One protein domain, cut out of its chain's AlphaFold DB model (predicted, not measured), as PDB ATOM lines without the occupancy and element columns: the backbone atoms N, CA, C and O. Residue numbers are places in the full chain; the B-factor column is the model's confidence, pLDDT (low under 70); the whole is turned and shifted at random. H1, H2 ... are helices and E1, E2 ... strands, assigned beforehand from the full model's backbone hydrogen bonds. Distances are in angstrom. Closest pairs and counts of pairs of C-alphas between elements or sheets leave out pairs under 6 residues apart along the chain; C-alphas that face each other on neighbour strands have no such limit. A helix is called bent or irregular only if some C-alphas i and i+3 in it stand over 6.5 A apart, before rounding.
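AT A GLANCE: This is residues 70 to 160 of the 206 residues of an uncharacterized protein of Caulobacter rhizosphaerae (UniProt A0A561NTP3). A strongly twisted slab of four antiparallel strands makes the main body, with the short helix H3 grazing it just after E2. Two further helices, H1 and H2, form a V before E1, and residues 70 to 83 and 87 to 92 of this part stick out free. The 91 printed residues hold three named helices and four named strands, in the order H1 H2 E1 E2 H3 E3 E4; the class is mixed, and the sheet's order is E1 E2 E3 E4. The whole is loose, with a radius of gyration of the C-alphas of 15.5 A and spans of 45 by 36 by 22 A.

HOW THE PARTS SIT: E1, residues 102 to 109, and E2, residues 115 to 122, form a hairpin, with N 106 and O 119 2.9 A apart. E3, residues 143 to 148, is antiparallel to E2, with N 118 and O 144 2.8 A apart. E4, residues 153 to 159, forms a hairpin with E3, N 156 and O 145 being 2.8 A apart. H3, residues 123 to 131, only grazes the sheet, with its residues 123 to 128; its closest C-alpha to E1 is that of Leu 124, 6.1 A from that of Ile 102. H2, residues 88 to 100, is not on the sheet and is irregular, with C-alphas 89 and 92 7.7 A apart. H1, residues 70 to 86, is close to H2 but not clearly touching; the closest C-alphas, of Leu 85 and Ala 94, are 6.3 A apart. Their tilt is steep at 69 degrees, only just short of about perpendicular, opposite ways. Every O i to N i+4 pair is within hydrogen-bond range in H1 and H3, and 7 of 9 in H2.

IN THESE COORDINATES: H1 begins at C-alpha 70 (113.199, 79.650, 127.544) and is 24.3 A long; H2 is 19.3 A. E1 is 20.0 A and E2 23.4 A long. E4 ends at C-alpha 159 (106.440, 78.089, 97.351).

THE WHOLE: The C-alphas farthest apart, of Val 70 and Arg 113, are 46.4 A apart. The printed part has no cut, and the link from H3 to E3 is long, with 11 residues. Model confidence is under 70 at residues 111 to 114 and 132 to 160.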
ATOM      1  N   VAL A  70     112.764  78.660 128.551       87.81
ATOM      2  CA  VAL A  70     113.199  79.650 127.544       87.81
ATOM      3  C   VAL A  70     112.170  79.815 126.433       87.81
ATOM      4  O   VAL A  70     111.926  80.941 126.016       87.81
ATOM      5  N   ALA A  71     111.517  78.735 125.997       85.31
ATOM      6  CA  ALA A  71     110.525  78.794 124.926       85.31
ATOM      7  C   ALA A  71     109.380  79.758 125.277       85.31
ATOM      8  O   ALA A  71     109.016  80.619 124.479       85.31
ATOM      9  N   GLU A  72     108.887  79.682 126.513       88.19
ATOM     10  CA  GLU A  72     107.825  80.550 127.019       88.19
ATOM     11  C   GLU A  72     108.285  82.005 127.177       88.19
ATOM     12  O   GLU A  72     107.559  82.943 126.837       88.19
ATOM     13  N   LEU A  73     109.518  82.214 127.647       90.56
ATOM     14  CA  LEU A  73     110.107  83.549 127.733       90.56
ATOM     15  C   LEU A  73     110.239  84.194 126.346       90.56
ATOM     16  O   LEU A  73     109.939  85.378 126.185       90.56
ATOM     17  N   TYR A  74     110.692  83.432 125.351       86.19
ATOM     18  CA  TYR A  74     110.801  83.901 123.974       86.19
ATOM     19  C   TYR A  74     109.428  84.171 123.362       86.19
ATOM     20  O   TYR A  74     109.260  85.218 122.741       86.19
ATOM     21  N   ARG A  75     108.435  83.309 123.607       88.25
ATOM     22  CA  ARG A  75     107.051  83.518 123.160       88.25
ATOM     23  C   ARG A  75     106.503  84.865 123.629       88.25
ATOM     24  O   ARG A  75     106.103  85.679 122.805       88.25
ATOM     25  N   ARG A  76     106.629  85.164 124.924       91.44
ATOM     26  CA  ARG A  76     106.196  86.447 125.501       91.44
ATOM     27  C   ARG A  76     106.918  87.655 124.899       91.44
ATOM     28  O   ARG A  76     106.334  88.723 124.734       91.44
ATOM     29  N   LYS A  77     108.213  87.515 124.593       91.62
ATOM     30  CA  LYS A  77     108.990  88.580 123.937       91.62
ATOM     31  C   LYS A  77     108.503  88.833 122.512       91.62
ATOM     32  O   LYS A  77     108.424  89.992 122.116       91.62
ATOM     33  N   VAL A  78     108.182  87.775 121.768       92.06
ATOM     34  CA  VAL A  78     107.632  87.881 120.411       92.06
ATOM     35  C   VAL A  78     106.251  88.525 120.447       92.06
ATOM     36  O   VAL A  78     106.039  89.476 119.711       92.06
ATOM     37  N   GLU A  79     105.363  88.103 121.350       92.19
ATOM     38  CA  GLU A  79     104.034  88.710 121.531       92.19
ATOM     39  C   GLU A  79     104.135  90.221 121.778       92.19
ATOM     40  O   GLU A  79     103.560  91.018 121.039       92.19
ATOM     41  N   ARG A  80     104.971  90.627 122.740       90.62
ATOM     42  CA  ARG A  80     105.195  92.046 123.050       90.62
ATOM     43  C   ARG A  80     105.773  92.828 121.866       90.62
ATOM     44  O   ARG A  80     105.444  93.997 121.676       90.62
ATOM     45  N   LEU A  81     106.665  92.213 121.089       88.00
ATOM     46  CA  LEU A  81     107.214  92.833 119.885       88.00
ATOM     47  C   LEU A  81     106.133  93.002 118.810       88.00
ATOM     48  O   LEU A  81     106.048  94.063 118.199       88.00
ATOM     49  N   THR A  82     105.295  91.987 118.600       89.25
ATOM     50  CA  THR A  82     104.177  92.036 117.654       89.25
ATOM     51  C   THR A  82     103.185  93.135 118.027       89.25
ATOM     52  O   THR A  82     102.793  93.906 117.155       89.25
ATOM     53  N   GLU A  83     102.835  93.267 119.308       88.25
ATOM     54  CA  GLU A  83     101.986  94.357 119.809       88.25
ATOM     55  C   GLU A  83     102.601  95.734 119.533       88.25
ATOM     56  O   GLU A  83     101.936  96.622 119.001       88.25
ATOM     57  N   ALA A  84     103.892  95.907 119.833       86.25
ATOM     58  CA  ALA A  84     104.591  97.168 119.598       86.25
ATOM     59  C   ALA A  84     104.651  97.537 118.105       86.25
ATOM     60  O   ALA A  84     104.511  98.708 117.755       86.25
ATOM     61  N   LEU A  85     104.827  96.546 117.224       86.75
ATOM     62  CA  LEU A  85     104.832  96.740 115.772       86.75
ATOM     63  C   LEU A  85     103.432  97.009 115.194       86.75
ATOM     64  O   LEU A  85     103.328  97.623 114.133       86.75
ATOM     65  N   ALA A  86     102.367  96.566 115.866       85.19
ATOM     66  CA  ALA A  86     100.983  96.804 115.457       85.19
ATOM     67  C   ALA A  86     100.474  98.210 115.818       85.19
ATOM     68  O   ALA A  86      99.423  98.620 115.321       85.19
ATOM     69  N   ASN A  87     101.204  98.955 116.655       89.94
ATOM     70  CA  ASN A  87     100.813 100.299 117.065       89.94
ATOM     71  C   ASN A  87     100.741 101.252 115.843       89.94
ATOM     72  O   ASN A  87     101.752 101.420 115.149       89.94
ATOM     73  N   PRO A  88      99.581 101.887 115.565       87.38
ATOM     74  CA  PRO A  88      99.413 102.786 114.422       87.38
ATOM     75  C   PRO A  88     100.391 103.965 114.424       87.38
ATOM     76  O   PRO A  88     100.865 104.338 113.351       87.38
ATOM     77  N   ASP A  89     100.746 104.491 115.600       91.50
ATOM     78  CA  ASP A  89     101.615 105.666 115.738       91.50
ATOM     79  C   ASP A  89     103.037 105.393 115.224       91.50
ATOM     80  O   ASP A  89     103.681 106.260 114.634       91.50
ATOM     81  N   ASN A  90     103.499 104.147 115.359       87.06
ATOM     82  CA  ASN A  90     104.867 103.747 115.025       87.06
ATOM     83  C   ASN A  90     104.942 102.952 113.712       87.06
ATOM     84  O   ASN A  90     106.023 102.524 113.300       87.06
ATOM     85  N   ARG A  91     103.810 102.743 113.025       85.12
ATOM     86  CA  ARG A  91     103.710 101.848 111.859       85.12
ATOM     87  C   ARG A  91     104.660 102.239 110.725       85.12
ATOM     88  O   ARG A  91     105.267 101.371 110.097       85.12
ATOM     89  N   THR A  92     104.809 103.536 110.466       85.94
ATOM     90  CA  THR A  92     105.681 104.061 109.400       85.94
ATOM     91  C   THR A  92     107.161 103.851 109.718       85.94
ATOM     92  O   THR A  92     107.937 103.434 108.853       85.94
ATOM     93  N   GLU A  93     107.556 104.094 110.966       84.81
ATOM     94  CA  GLU A  93     108.924 103.885 111.436       84.81
ATOM     95  C   GLU A  93     109.278 102.392 111.436       84.81
ATOM     96  O   GLU A  93     110.282 101.991 110.848       84.81
ATOM     97  N   ALA A  94     108.393 101.548 111.973       86.19
ATOM     98  CA  ALA A  94     108.529 100.094 111.974       86.19
ATOM     99  C   ALA A  94     108.646  99.510 110.557       86.19
ATOM    100  O   ALA A  94     109.479  98.636 110.305       86.19
ATOM    101  N   ALA A  95     107.852 100.012 109.605       83.00
ATOM    102  CA  ALA A  95     107.942  99.610 108.205       83.00
ATOM    103  C   ALA A  95     109.281 100.024 107.578       83.00
ATOM    104  O   ALA A  95     109.855  99.271 106.793       83.00
ATOM    105  N   THR A  96     109.800 101.198 107.935       85.06
ATOM    106  CA  THR A  96     111.101 101.688 107.456       85.06
ATOM    107  C   THR A  96     112.248 100.849 108.017       85.06
ATOM    108  O   THR A  96     113.099 100.391 107.255       85.06
ATOM    109  N   ALA A  97     112.228 100.560 109.319       85.38
ATOM    110  CA  ALA A  97     113.206  99.695 109.973       85.38
ATOM    111  C   ALA A  97     113.177  98.267 109.402       85.38
ATOM    112  O   ALA A  97     114.221  97.682 109.126       85.38
ATOM    113  N   SER A  98     111.981  97.732 109.140       84.06
ATOM    114  CA  SER A  98     111.806  96.413 108.523       84.06
ATOM    115  C   SER A  98     112.325  96.385 107.080       84.06
ATOM    116  O   SER A  98     112.975  95.424 106.673       84.06
ATOM    117  N   ARG A  99     112.101  97.457 106.304       83.75
ATOM    118  CA  ARG A  99     112.651  97.613 104.945       83.75
ATOM    119  C   ARG A  99     114.173  97.725 104.928       83.75
ATOM    120  O   ARG A  99     114.777  97.252 103.976       83.75
ATOM    121  N   ALA A 100     114.798  98.279 105.966       85.62
ATOM    122  CA  ALA A 100     116.258  98.357 106.063       85.62
ATOM    123  C   ALA A 100     116.940  96.973 106.120       85.62
ATOM    124  O   ALA A 100     118.119  96.857 105.790       85.62
ATOM    125  N   LEU A 101     116.203  95.918 106.491       85.12
ATOM    126  CA  LEU A 101     116.687  94.531 106.484       85.12
ATOM    127  C   LEU A 101     116.688  93.887 105.081       85.12
ATOM    128  O   LEU A 101     117.166  92.760 104.922       85.12
ATOM    129  N   ILE A 102     116.144  94.578 104.074       85.31
ATOM    130  CA  ILE A 102     115.977  94.103 102.696       85.31
ATOM    131  C   ILE A 102     116.949  94.878 101.788       85.31
ATOM    132  O   ILE A 102     116.868  96.099 101.713       85.31
ATOM    133  N   GLU A 103     117.858  94.206 101.059       81.00
ATOM    134  CA  GLU A 103     118.687  94.909 100.035       81.00
ATOM    135  C   GLU A 103     117.880  95.242  98.800       81.00
ATOM    136  O   GLU A 103     118.047  96.282  98.172       81.00
ATOM    137  N   LYS A 104     117.121  94.239  98.370       78.12
ATOM    138  CA  LYS A 104     116.611  94.135  97.020       78.12
ATOM    139  C   LYS A 104     115.327  93.338  97.075       78.12
ATOM    140  O   LYS A 104     115.210  92.362  97.816       78.12
ATOM    141  N   VAL A 105     114.384  93.773  96.256       81.88
ATOM    142  CA  VAL A 105     113.131  93.081  95.992       81.88
ATOM    143  C   VAL A 105     113.099  92.821  94.493       81.88
ATOM    144  O   VAL A 105     113.082  93.759  93.697       81.88
ATOM    145  N   GLY A 106     113.181  91.555  94.092       77.75
ATOM    146  CA  GLY A 106     113.047  91.151  92.694       77.75
ATOM    147  C   GLY A 106     111.609  90.750  92.419       77.75
ATOM    148  O   GLY A 106     111.136  89.817  93.047       77.75
ATOM    149  N   VAL A 107     110.918  91.430  91.506       81.25
ATOM    150  CA  VAL A 107     109.552  91.062  91.106       81.25
ATOM    151  C   VAL A 107     109.601  90.446  89.713       81.25
ATOM    152  O   VAL A 107     110.058  91.087  88.767       81.25
ATOM    153  N   THR A 108     109.138  89.211  89.573       76.25
ATOM    154  CA  THR A 108     109.025  88.510  88.294       76.25
ATOM    155  C   THR A 108     107.543  88.286  87.991       76.25
ATOM    156  O   THR A 108     106.853  87.624  88.767       76.25
ATOM    157  N   PRO A 109     106.998  88.853  86.898       77.50
ATOM    158  CA  PRO A 109     105.635  88.548  86.490       77.50
ATOM    159  C   PRO A 109     105.543  87.069  86.112       77.50
ATOM    160  O   PRO A 109     106.368  86.561  85.353       77.50
ATOM    161  N   THR A 110     104.546  86.371  86.646       70.75
ATOM    162  CA  THR A 110     104.284  84.983  86.256       70.75
ATOM    163  C   THR A 110     103.412  84.946  85.001       70.75
ATOM    164  O   THR A 110     102.767  85.931  84.646       70.75
ATOM    165  N   GLY A 111     103.354  83.798  84.319       68.38
ATOM    166  CA  GLY A 111     102.566  83.623  83.089       68.38
ATOM    167  C   GLY A 111     101.044  83.799  83.244       68.38
ATOM    168  O   GLY A 111     100.314  83.636  82.269       68.38
ATOM    169  N   ARG A 112     100.542  84.115  84.446       69.62
ATOM    170  CA  ARG A 112      99.130  84.397  84.726       69.62
ATOM    171  C   ARG A 112      98.948  85.879  85.049       69.62
ATOM    172  O   ARG A 112      99.687  86.458  85.841       69.62
ATOM    173  N   ARG A 113      97.923  86.498  84.455       65.38
ATOM    174  CA  ARG A 113      97.595  87.913  84.677       65.38
ATOM    175  C   ARG A 113      97.324  88.168  86.164       65.38
ATOM    176  O   ARG A 113      96.434  87.552  86.740       65.38
ATOM    177  N   GLY A 114      98.080  89.095  86.748       67.06
ATOM    178  CA  GLY A 114      97.937  89.506  88.147       67.06
ATOM    179  C   GLY A 114      98.643  88.608  89.163       67.06
ATOM    180  O   GLY A 114      98.461  88.834  90.356       67.06
ATOM    181  N   GLU A 115      99.428  87.617  88.725       72.69
ATOM    182  CA  GLU A 115     100.259  86.791  89.601       72.69
ATOM    183  C   GLU A 115     101.737  87.191  89.455       72.69
ATOM    184  O   GLU A 115     102.305  87.183  88.357       72.69
ATOM    185  N   HIS A 116     102.356  87.568  90.573       73.69
ATOM    186  CA  HIS A 116     103.740  88.033  90.631       73.69
ATOM    187  C   HIS A 116     104.532  87.202  91.632       73.69
ATOM    188  O   HIS A 116     104.098  87.017  92.768       73.69
ATOM    189  N   ASP A 117     105.711  86.754  91.216       70.62
ATOM    190  CA  ASP A 117     106.711  86.203  92.114       70.62
ATOM    191  C   ASP A 117     107.575  87.330  92.653       70.62
ATOM    192  O   ASP A 117     108.056  88.171  91.895       70.62
ATOM    193  N   VAL A 118     107.807  87.335  93.955       76.69
ATOM    194  CA  VAL A 118     108.684  88.294  94.613       76.69
ATOM    195  C   VAL A 118     109.773  87.539  95.350       76.69
ATOM    196  O   VAL A 118     109.495  86.663  96.166       76.69
ATOM    197  N   LEU A 119     111.012  87.903  95.055       76.31
ATOM    198  CA  LEU A 119     112.214  87.407  95.702       76.31
ATOM    199  C   LEU A 119     112.742  88.479  96.654       76.31
ATOM    200  O   LEU A 119     112.991  89.618  96.241       76.31
ATOM    201  N   LEU A 120     112.906  88.108  97.922       78.44
ATOM    202  CA  LEU A 120     113.552  88.934  98.941       78.44
ATOM    203  C   LEU A 120     115.023  88.548  99.061       78.44
ATOM    204  O   LEU A 120     115.344  87.364  99.044       78.44
ATOM    205  N   PHE A 121     115.892  89.544  99.224       72.69
ATOM    206  CA  PHE A 121     117.332  89.340  99.372       72.69
ATOM    207  C   PHE A 121     117.835  89.883 100.726       72.69
ATOM    208  O   PHE A 121     117.448  90.991 101.115       72.69
ATOM    209  N   ARG A 122     118.752  89.135 101.377       78.94
ATOM    210  CA  ARG A 122     119.530  89.414 102.624       78.94
ATOM    211  C   ARG A 122     119.022  88.781 103.921       78.94
ATOM    212  O   ARG A 122     118.967  87.566 104.043       78.94
ATOM    213  N   ASP A 123     118.822  89.588 104.961       80.81
ATOM    214  CA  ASP A 123     118.778  89.131 106.344       80.81
ATOM    215  C   ASP A 123     117.340  88.824 106.723       80.81
ATOM    216  O   ASP A 123     117.088  87.811 107.368       80.81
ATOM    217  N   LEU A 124     116.385  89.604 106.199       80.62
ATOM    218  CA  LEU A 124     114.974  89.249 106.291       80.62
ATOM    219  C   LEU A 124     114.677  87.915 105.588       80.62
ATOM    220  O   LEU A 124     113.892  87.121 106.096       80.62
ATOM    221  N   GLU A 125     115.349  87.632 104.469       76.31
ATOM    222  CA  GLU A 125     115.264  86.339 103.782       76.31
ATOM    223  C   GLU A 125     115.716  85.193 104.709       76.31
ATOM    224  O   GLU A 125     114.983  84.235 104.941       76.31
ATOM    225  N   LYS A 126     116.893  85.304 105.328       77.19
ATOM    226  CA  LYS A 126     117.404  84.260 106.235       77.19
ATOM    227  C   LYS A 126     116.509  84.048 107.456       77.19
ATOM    228  O   LYS A 126     116.246  82.907 107.823       77.19
ATOM    229  N   ILE A 127     116.030  85.137 108.064       80.69
ATOM    230  CA  ILE A 127     115.159  85.085 109.247       80.69
ATOM    231  C   ILE A 127     113.851  84.360 108.916       80.69
ATOM    232  O   ILE A 127     113.436  83.473 109.660       80.69
ATOM    233  N   LEU A 128     113.221  84.700 107.787       77.56
ATOM    234  CA  LEU A 128     111.987  84.051 107.344       77.56
ATOM    235  C   LEU A 128     112.216  82.578 106.976       77.56
ATOM    236  O   LEU A 128     111.399  81.730 107.319       77.56
ATOM    237  N   ALA A 129     113.350  82.248 106.353       73.56
ATOM    238  CA  ALA A 129     113.693  80.865 106.035       73.56
ATOM    239  C   ALA A 129     113.850  80.000 107.298       73.56
ATOM    240  O   ALA A 129     113.399  78.855 107.318       73.56
ATOM    241  N   TRP A 130     114.447  80.540 108.366       72.31
ATOM    242  CA  TRP A 130     114.554  79.844 109.651       72.31
ATOM    243  C   TRP A 130     113.207  79.675 110.353       72.31
ATOM    244  O   TRP A 130     112.960  78.618 110.928       72.31
ATOM    245  N   ALA A 131     112.332  80.683 110.294       70.81
ATOM    246  CA  ALA A 131     111.006  80.618 110.912       70.81
ATOM    247  C   ALA A 131     110.129  79.493 110.332       70.81
ATOM    248  O   ALA A 131     109.274  78.953 111.027       70.81
ATOM    249  N   GLU A 132     110.364  79.114 109.076       68.38
ATOM    250  CA  GLU A 132     109.655  78.028 108.395       68.38
ATOM    251  C   GLU A 132     110.286  76.639 108.609       68.38
ATOM    252  O   GLU A 132     109.903  75.688 107.929       68.38
ATOM    253  N   ASP A 133     111.252  76.506 109.528       58.25
ATOM    254  CA  ASP A 133     111.975  75.254 109.799       58.25
ATOM    255  C   ASP A 133     112.605  74.655 108.525       58.25
ATOM    256  O   ASP A 133     112.639  73.441 108.296       58.25
ATOM    257  N   ARG A 134     113.132  75.530 107.652       56.34
ATOM    258  CA  ARG A 134     113.972  75.140 106.512       56.34
ATOM    259  C   ARG A 134     115.356  74.756 107.045       56.34
ATOM    260  O   ARG A 134     116.331  75.492 106.881       56.34
ATOM    261  N   GLY A 135     115.426  73.629 107.751       47.22
ATOM    262  CA  GLY A 135     116.661  73.055 108.270       47.22
ATOM    263  C   GLY A 135     117.703  72.933 107.160       47.22
ATOM    264  O   GLY A 135     117.535  72.156 106.231       47.22
ATOM    265  N   ALA A 136     118.762  73.733 107.276       43.06
ATOM    266  CA  ALA A 136     119.999  73.675 106.509       43.06
ATOM    267  C   ALA A 136     119.891  73.600 104.961       43.06
ATOM    268  O   ALA A 136     119.726  72.547 104.358       43.06
ATOM    269  N   ILE A 137     120.239  74.730 104.332       42.41
ATOM    270  CA  ILE A 137     121.065  74.792 103.112       42.41
ATOM    271  C   ILE A 137     120.419  74.207 101.843       42.41
ATOM    272  O   ILE A 137     120.829  73.182 101.313       42.41
ATOM    273  N   GLN A 138     119.519  74.981 101.247       43.47
ATOM    274  CA  GLN A 138     119.632  75.286  99.821       43.47
ATOM    275  C   GLN A 138     119.468  76.799  99.698       43.47
ATOM    276  O   GLN A 138     118.566  77.379 100.301       43.47
ATOM    277  N   GLN A 139     120.366  77.443  98.960       47.62
ATOM    278  CA  GLN A 139     120.392  78.883  98.675       47.62
ATOM    279  C   GLN A 139     119.243  79.280  97.731       47.62
ATOM    280  O   GLN A 139     119.453  79.940  96.716       47.62
ATOM    281  N   THR A 140     118.034  78.783  97.981       49.22
ATOM    282  CA  THR A 140     116.873  79.095  97.163       49.22
ATOM    283  C   THR A 140     116.242  80.357  97.734       49.22
ATOM    284  O   THR A 140     115.790  80.324  98.883       49.22
ATOM    285  N   PRO A 141     116.217  81.460  96.969       55.44
ATOM    286  CA  PRO A 141     115.656  82.704  97.454       55.44
ATOM    287  C   PRO A 141     114.184  82.515  97.813       55.44
ATOM    288  O   PRO A 141     113.451  81.792  97.132       55.44
ATOM    289  N   LEU A 142     113.753  83.151  98.902       63.03
ATOM    290  CA  LEU A 142     112.356  83.112  99.336       63.03
ATOM    291  C   LEU A 142     111.455  83.676  98.240       63.03
ATOM    292  O   LEU A 142     111.504  84.870  97.943       63.03
ATOM    293  N   ARG A 143     110.624  82.802  97.665       59.28
ATOM    294  CA  ARG A 143     109.624  83.139  96.655       59.28
ATOM    295  C   ARG A 143     108.274  83.370  97.319       59.28
ATOM    296  O   ARG A 143     107.637  82.435  97.802       59.28
ATOM    297  N   LEU A 144     107.835  84.621  97.301       65.44
ATOM    298  CA  LEU A 144     106.492  85.029  97.695       65.44
ATOM    299  C   LEU A 144     105.648  85.181  96.430       65.44
ATOM    300  O   LEU A 144     105.986  85.987  95.567       65.44
ATOM    301  N   SER A 145     104.567  84.414  96.302       60.59
ATOM    302  CA  SER A 145     103.620  84.586  95.197       60.59
ATOM    303  C   SER A 145     102.461  85.472  95.642       60.59
ATOM    304  O   SER A 145     101.798  85.199  96.646       60.59
ATOM    305  N   PHE A 146     102.219  86.547  94.900       58.66
ATOM    306  CA  PHE A 146     101.148  87.494  95.177       58.66
ATOM    307  C   PHE A 146     100.118  87.499  94.062       58.66
ATOM    308  O   PHE A 146     100.475  87.435  92.884       58.66
ATOM    309  N   ARG A 147      98.842  87.637  94.439       56.28
ATOM    310  CA  ARG A 147      97.760  87.946  93.504       56.28
ATOM    311  C   ARG A 147      97.181  89.323  93.811       56.28
ATOM    312  O   ARG A 147      96.847  89.613  94.957       56.28
ATOM    313  N   HIS A 148      97.056  90.147  92.777       51.19
ATOM    314  CA  HIS A 148      96.418  91.457  92.872       51.19
ATOM    315  C   HIS A 148      94.915  91.342  92.566       51.19
ATOM    316  O   HIS A 148      94.509  91.379  91.403       51.19
ATOM    317  N   GLU A 149      94.085  91.198  93.602       50.31
ATOM    318  CA  GLU A 149      92.616  91.178  93.497       50.31
ATOM    319  C   GLU A 149      92.038  92.536  93.923       50.31
ATOM    320  O   GLU A 149      91.463  92.668  94.993       50.31
ATOM    321  N   GLY A 150      92.235  93.567  93.092       48.38
ATOM    322  CA  GLY A 150      91.475  94.831  93.109       48.38
ATOM    323  C   GLY A 150      91.659  95.788  94.295       48.38
ATOM    324  O   GLY A 150      91.579  96.990  94.083       48.38
ATOM    325  N   GLU A 151      91.946  95.310  95.504       38.09
ATOM    326  CA  GLU A 151      92.046  96.143  96.711       38.09
ATOM    327  C   GLU A 151      92.888  95.462  97.807       38.09
ATOM    328  O   GLU A 151      92.605  95.522  99.000       38.09
ATOM    329  N   GLY A 152      93.944  94.754  97.402       39.66
ATOM    330  CA  GLY A 152      94.813  94.055  98.338       39.66
ATOM    331  C   GLY A 152      95.840  93.166  97.656       39.66
ATOM    332  O   GLY A 152      95.635  92.654  96.554       39.66
ATOM    333  N   VAL A 153      96.970  92.989  98.335       43.41
ATOM    334  CA  VAL A 153      98.035  92.069  97.941       43.41
ATOM    335  C   VAL A 153      97.902  90.827  98.819       43.41
ATOM    336  O   VAL A 153      98.292  90.840  99.985       43.41
ATOM    337  N   ALA A 154      97.311  89.761  98.277       38.69
ATOM    338  CA  ALA A 154      97.187  88.485  98.977       38.69
ATOM    339  C   ALA A 154      98.420  87.614  98.695       38.69
ATOM    340  O   ALA A 154      98.757  87.377  97.531       38.69
ATOM    341  N   VAL A 155      99.087  87.127  99.750       51.03
ATOM    342  CA  VAL A 155     100.133  86.097  99.635       51.03
ATOM    343  C   VAL A 155      99.431  84.778  99.312       51.03
ATOM    344  O   VAL A 155      98.795  84.178 100.173       51.03
ATOM    345  N   LYS A 156      99.506  84.345  98.053       43.19
ATOM    346  CA  LYS A 156      98.873  83.113  97.557       43.19
ATOM    347  C   LYS A 156      99.623  81.866  98.033       43.19
ATOM    348  O   LYS A 156      99.028  80.802  98.182       43.19
ATOM    349  N   GLY A 157     100.922  81.999  98.279       48.75
ATOM    350  CA  GLY A 157     101.756  80.923  98.787       48.75
ATOM    351  C   GLY A 157     103.223  81.318  98.889       48.75
ATOM    352  O   GLY A 157     103.745  82.072  98.061       48.75
ATOM    353  N   ILE A 158     103.873  80.769  99.908       48.16
ATOM    354  CA  ILE A 158     105.324  80.629 100.023       48.16
ATOM    355  C   ILE A 158     105.706  79.306  99.338       48.16
ATOM    356  O   ILE A 158     105.548  78.230  99.909       48.16
ATOM    357  N   GLU A 159     106.113  79.333  98.068       42.41
ATOM    358  CA  GLU A 159     106.440  78.089  97.351       42.41
ATOM    359  C   GLU A 159     107.863  77.606  97.678       42.41
ATOM    360  O   GLU A 159     108.839  78.345  97.540       42.41
ATOM    361  N   GLY A 160     107.953  76.343  98.119       41.47
ATOM    362  CA  GLY A 160     109.190  75.662  98.531       41.47
ATOM    363  C   GLY A 160     109.000  74.477  99.493       41.47
ATOM    364  O   GLY A 160     109.946  74.110 100.179       41.47
TER     365      GLY A 160